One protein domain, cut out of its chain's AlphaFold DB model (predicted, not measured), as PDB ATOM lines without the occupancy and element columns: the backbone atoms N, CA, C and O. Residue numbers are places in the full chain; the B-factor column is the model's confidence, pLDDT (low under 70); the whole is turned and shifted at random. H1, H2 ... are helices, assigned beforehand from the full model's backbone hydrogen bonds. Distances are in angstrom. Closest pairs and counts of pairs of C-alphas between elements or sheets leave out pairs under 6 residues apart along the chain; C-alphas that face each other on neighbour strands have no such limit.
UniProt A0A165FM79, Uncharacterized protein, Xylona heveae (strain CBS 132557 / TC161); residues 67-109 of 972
ATOM      1  N   PHE A  67     355.778 238.533 339.154       91.12
ATOM      2  CA  PHE A  67     355.404 238.614 337.746       91.12
ATOM      3  C   PHE A  67     356.607 238.993 336.877       91.12
ATOM      4  O   PHE A  67     356.817 238.370 335.843       91.12
ATOM      5  N   THR A  68     357.438 239.941 337.323       92.62
ATOM      6  CA  THR A  68     358.659 240.342 336.602       92.62
ATOM      7  C   THR A  68     359.654 239.180 336.517       92.62
ATOM      8  O   THR A  68     360.019 238.789 335.411       92.62
ATOM      9  N   THR A  69     359.992 238.527 337.638       91.75
ATOM     10  CA  THR A  69     360.874 237.337 337.644       91.75
ATOM     11  C   THR A  69     360.324 236.192 336.784       91.75
ATOM     12  O   THR A  69     361.057 235.568 336.020       91.75
ATOM     13  N   MET A  70     359.016 235.922 336.846       91.56
ATOM     14  CA  MET A  70     358.384 234.908 335.996       91.56
ATOM     15  C   MET A  70     358.376 235.307 334.513       91.56
ATOM     16  O   MET A  70     358.516 234.434 333.661       91.56
ATOM     17  N   LYS A  71     358.251 236.596 334.171       94.12
ATOM     18  CA  LYS A  71     358.303 237.078 332.782       94.12
ATOM     19  C   LYS A  71     359.723 237.063 332.210       94.12
ATOM     20  O   LYS A  71     359.878 236.844 331.013       94.12
ATOM     21  N   GLU A  72     360.748 237.221 333.042       93.25
ATOM     22  CA  GLU A  72     362.151 236.999 332.661       93.25
ATOM     23  C   GLU A  72     362.427 235.517 332.352       93.25
ATOM     24  O   GLU A  72     363.093 235.212 331.363       93.25
ATOM     25  N   MET A  73     361.866 234.593 333.142       91.12
ATOM     26  CA  MET A  73     361.967 233.146 332.888       91.12
ATOM     27  C   MET A  73     361.093 232.675 331.711       91.12
ATOM     28  O   MET A  73     361.489 231.771 330.977       91.12
ATOM     29  N   PHE A  74     359.939 233.314 331.485       91.88
ATOM     30  CA  PHE A  74     358.993 232.980 330.416       91.88
ATOM     31  C   PHE A  74     358.596 234.198 329.548       91.88
ATOM     32  O   PHE A  74     357.424 234.588 329.531       91.88
ATOM     33  N   PRO A  75     359.516 234.789 328.754       90.56
ATOM     34  CA  PRO A  75     359.211 235.994 327.968       90.56
ATOM     35  C   PRO A  75     358.101 235.788 326.928       90.56
ATOM     36  O   PRO A  75     357.335 236.709 326.637       90.56
ATOM     37  N   ASN A  76     358.012 234.568 326.390       87.38
ATOM     38  CA  ASN A  76     357.070 234.177 325.340       87.38
ATOM     39  C   ASN A  76     355.660 233.861 325.864       87.38
ATOM     40  O   ASN A  76     354.729 233.801 325.064       87.38
ATOM     41  N   GLU A  77     355.496 233.633 327.171       90.25
ATOM     42  CA  GLU A  77     354.208 233.227 327.729       90.25
ATOM     43  C   GLU A  77     353.258 234.406 327.899       90.25
ATOM     44  O   GLU A  77     353.667 235.544 328.156       90.25
ATOM     45  N   ALA A  78     351.964 234.124 327.751       90.50
ATOM     46  CA  ALA A  78     350.921 235.121 327.926       90.50
ATOM     47  C   ALA A  78     350.901 235.613 329.379       90.50
ATOM     48  O   ALA A  78     350.882 234.811 330.311       90.50
ATOM     49  N   ASP A  79     350.843 236.932 329.582       88.31
ATOM     50  CA  ASP A  79     350.856 237.522 330.923       88.31
ATOM     51  C   ASP A  79     349.763 236.936 331.831       88.31
ATOM     52  O   ASP A  79     350.013 236.704 333.008       88.31
ATOM     53  N   GLY A  80     348.579 236.653 331.277       86.38
ATOM     54  CA  GLY A  80     347.472 236.024 332.001       86.38
ATOM     55  C   GLY A  80     347.798 234.626 332.539       86.38
ATOM     56  O   GLY A  80     347.354 234.296 333.631       86.38
ATOM     57  N   LEU A  81     348.626 233.830 331.846       88.94
ATOM     58  CA  LEU A  81     349.094 232.530 332.352       88.94
ATOM     59  C   LEU A  81     350.061 232.697 333.523       88.94
ATOM     60  O   LEU A  81     349.949 231.986 334.516       88.94
ATOM     61  N   ILE A  82     350.985 233.655 333.421       90.62
ATOM     62  CA  ILE A  82     351.947 233.964 334.485       90.62
ATOM     63  C   ILE A  82     351.211 234.482 335.728       90.62
ATOM     64  O   ILE A  82     351.468 234.028 336.840       90.62
ATOM     65  N   VAL A  83     350.260 235.399 335.536       90.50
ATOM     66  CA  VAL A  83     349.399 235.955 336.587       90.50
ATOM     67  C   VAL A  83     348.530 234.878 337.236       90.50
ATOM     68  O   VAL A  83     348.466 234.813 338.460       90.50
ATOM     69  N   PHE A  84     347.890 234.016 336.441       88.62
ATOM     70  CA  PHE A  84     347.044 232.939 336.953       88.62
ATOM     71  C   PHE A  84     347.857 231.905 337.741       88.62
ATOM     72  O   PHE A  84     347.458 231.529 338.839       88.62
ATOM     73  N   ALA A  85     349.033 231.507 337.242       89.31
ATOM     74  CA  ALA A  85     349.932 230.615 337.969       89.31
ATOM     75  C   ALA A  85     350.388 231.224 339.305       89.31
ATOM     76  O   ALA A  85     350.394 230.526 340.312       89.31
ATOM     77  N   LEU A  86     350.709 232.525 339.341       90.00
ATOM     78  CA  LEU A  86     351.063 233.235 340.578       90.00
ATOM     79  C   LEU A  86     349.889 233.315 341.567       90.00
ATOM     80  O   LEU A  86     350.086 233.094 342.760       90.00
ATOM     81  N   GLN A  87     348.672 233.563 341.079       86.75
ATOM     82  CA  GLN A  87     347.448 233.542 341.886       86.75
ATOM     83  C   GLN A  87     347.161 232.141 342.459       86.75
ATOM     84  O   GLN A  87     346.724 232.028 343.604       86.75
ATOM     85  N   GLU A  88     347.412 231.072 341.695       82.81
ATOM     86  CA  GLU A  88     347.162 229.688 342.124       82.81
ATOM     87  C   GLU A  88     348.243 229.152 343.088       82.81
ATOM     88  O   GLU A  88     347.912 228.385 343.995       82.81
ATOM     89  N   THR A  89     349.509 229.584 342.975       81.38
ATOM     90  CA  THR A  89     350.586 229.162 343.898       81.38
ATOM     91  C   THR A  89     350.678 229.989 345.172       81.38
ATOM     92  O   THR A  89     350.825 229.421 346.256       81.38
ATOM     93  N   TYR A  90     350.573 231.317 345.075       70.75
ATOM     94  CA  TYR A  90     350.613 232.203 346.241       70.75
ATOM     95  C   TYR A  90     349.298 232.144 347.032       70.75
ATOM     96  O   TYR A  90     349.289 232.195 348.264       70.75
ATOM     97  N   GLY A  91     348.174 231.978 346.324       62.25
ATOM     98  CA  GLY A  91     346.845 232.231 346.868       62.25
ATOM     99  C   GLY A  91     346.639 233.717 347.171       62.25
ATOM    100  O   GLY A  91     347.451 234.564 346.811       62.25
ATOM    101  N   GLU A  92     345.551 234.048 347.868       53.66
ATOM    102  CA  GLU A  92     345.307 235.433 348.284       53.66
ATOM    103  C   GLU A  92     346.492 235.967 349.124       53.66
ATOM    104  O   GLU A  92     346.927 235.291 350.070       53.66
ATOM    105  N   PRO A  93     347.013 237.178 348.834       54.94
ATOM    106  CA  PRO A  93     348.273 237.664 349.403       54.94
ATOM    107  C   PRO A  93     348.266 237.923 350.919       54.94
ATOM    108  O   PRO A  93     349.305 238.268 351.476       54.94
ATOM    109  N   GLN A  94     347.136 237.730 351.609       50.31
ATOM    110  CA  GLN A  94     347.065 237.754 353.076       50.31
ATOM    111  C   GLN A  94     347.408 236.409 353.740       50.31
ATOM    112  O   GLN A  94     347.546 236.352 354.960       50.31
ATOM    113  N   SER A  95     347.570 235.322 352.976       56.16
ATOM    114  CA  SER A  95     347.749 233.972 353.536       56.16
ATOM    115  C   SER A  95     349.096 233.724 354.235       56.16
ATOM    116  O   SER A  95     349.263 232.684 354.873       56.16
ATOM    117  N   GLY A  96     350.060 234.646 354.114       55.56
ATOM    118  CA  GLY A  96     351.394 234.530 354.716       55.56
ATOM    119  C   GLY A  96     352.262 233.406 354.137       55.56
ATOM    120  O   GLY A  96     353.324 233.117 354.685       55.56
ATOM    121  N   LYS A  97     351.823 232.760 353.051       64.44
ATOM    122  CA  LYS A  97     352.605 231.747 352.345       64.44
ATOM    123  C   LYS A  97     353.775 232.386 351.612       64.44
ATOM    124  O   LYS A  97     353.622 233.392 350.924       64.44
ATOM    125  N   GLU A  98     354.936 231.757 351.724       76.44
ATOM    126  CA  GLU A  98     356.078 232.080 350.880       76.44
ATOM    127  C   GLU A  98     355.796 231.664 349.427       76.44
ATOM    128  O   GLU A  98     355.118 230.668 349.166       76.44
ATOM    129  N   TRP A  99     356.285 232.455 348.470       82.19
ATOM    130  CA  TRP A  99     356.112 232.172 347.047       82.19
ATOM    131  C   TRP A  99     357.008 231.013 346.615       82.19
ATOM    132  O   TRP A  99     358.230 231.152 346.626       82.19
ATOM    133  N   ASP A 100     356.390 229.916 346.178       83.25
ATOM    134  CA  ASP A 100     357.072 228.777 345.568       83.25
ATOM    135  C   ASP A 100     357.307 229.038 344.060       83.25
ATOM    136  O   ASP A 100     356.348 229.027 343.271       83.25
ATOM    137  N   PRO A 101     358.558 229.292 343.622       82.00
ATOM    138  CA  PRO A 101     358.858 229.505 342.213       82.00
ATOM    139  C   PRO A 101     358.678 228.230 341.386       82.00
ATOM    140  O   PRO A 101     358.192 228.327 340.265       82.00
ATOM    141  N   GLU A 102     359.012 227.052 341.921       84.75
ATOM    142  CA  GLU A 102     358.998 225.778 341.188       84.75
ATOM    143  C   GLU A 102     357.560 225.348 340.886       84.75
ATOM    144  O   GLU A 102     357.229 225.031 339.743       84.75
ATOM    145  N   ALA A 103     356.654 225.461 341.862       84.31
ATOM    146  CA  ALA A 103     355.224 225.251 341.629       84.31
ATOM    147  C   ALA A 103     354.658 226.231 340.583       84.31
ATOM    148  O   ALA A 103     353.786 225.867 339.788       84.31
ATOM    149  N   THR A 104     355.159 227.474 340.552       87.94
ATOM    150  CA  THR A 104     354.698 228.491 339.590       87.94
ATOM    151  C   THR A 104     355.239 228.190 338.186       87.94
ATOM    152  O   THR A 104     354.509 228.290 337.201       87.94
ATOM    153  N   ILE A 105     356.500 227.759 338.099       89.81
ATOM    154  CA  ILE A 105     357.179 227.261 336.897       89.81
ATOM    155  C   ILE A 105     356.430 226.052 336.316       89.81
ATOM    156  O   ILE A 105     356.105 226.058 335.127       89.81
ATOM    157  N   GLU A 106     356.074 225.054 337.135       88.12
ATOM    158  CA  GLU A 106     355.273 223.904 336.698       88.12
ATOM    159  C   GLU A 106     353.908 224.330 336.143       88.12
ATOM    160  O   GLU A 106     353.510 223.858 335.075       88.12
ATOM    161  N   LEU A 107     353.193 225.232 336.825       87.50
ATOM    162  CA  LEU A 107     351.879 225.709 336.386       87.50
ATOM    163  C   LEU A 107     351.941 226.483 335.063       87.50
ATOM    164  O   LEU A 107     351.125 226.213 334.176       87.50
ATOM    165  N   VAL A 108     352.930 227.362 334.874       89.31
ATOM    166  CA  VAL A 108     353.139 228.063 333.593       89.31
ATOM    167  C   VAL A 108     353.463 227.068 332.473       89.31
ATOM    168  O   VAL A 108     352.760 227.052 331.463       89.31
ATOM    169  N   MET A 109     354.437 226.167 332.665       87.62
ATOM    170  CA  MET A 109     354.813 225.159 331.654       87.62
ATOM    171  C   MET A 109     353.662 224.201 331.294       87.62
ATOM    172  O   MET A 109     353.541 223.749 330.154       87.62
TER     173      MET A 109
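What this domain is: This is residues 67 to 109 of the 972 residues of an uncharacterized protein of Xylona heveae (strain CBS 132557 / TC161) (UniProt A0A165FM79). Two helices, H2 and H3, fold back on each other as a helical hairpin, and a short first helix, H1, lies crosswise over one side of it, packed on H2. The links lie at the two ends of the long axis, with Asn 76 near one end and Gly 96, in the loop from H2 to H3, at the other. The printed part has 43 residues with three named helices, in the order H1, H2, H3, and no named strand; the class is all helix. The whole is compact, with a radius of gyration of the C-alphas of 9.8 A, yet elongated in outline, spanning 30 by 17 by 16 A.

How they stand to each other: H1, residues 67 to 73, touches H2, residues 79 to 90; their closest C-alphas are those of Phe 67 and Ile 82, 6.6 A apart. Their lines are only just about perpendicular, at 70.5 degrees. H1 is close to but not clearly touching H3, residues 101 to 109, with the closest C-alphas, those of Met 70 and Ile 105, 7.8 A apart. These two lines are also only just about perpendicular, at 71 degrees. H2 and H3 touch and form a hairpin, opposite ways at a steep tilt of 40 degrees; the C-alphas of Ala 85 and Thr 104 are their closest, 5.5 A apart. In H1, H2 and H3 every O i to N i+4 pair is within hydrogen-bond range.

Where its parts are: H1 begins at C-alpha 67 (355.404, 238.614, 337.746) and measures 9.8 A from first to last C-alpha. H2 begins at C-alpha 79 (350.856, 237.522, 330.923) and measures 16.2 A. H3 measures 12.1 A and ends at C-alpha 109 (354.813, 225.159, 331.654).

The domain as a whole: The two C-alphas farthest apart are those of Asn 76 and Gly 96, at 29.9 A. The printed part has no cut. The link from H1 to H2 is tight, and that from H2 to H3, with 10 residues, is short. The mean pLDDT of the printed part is 82.6, and residues 91 to 97 are under 70.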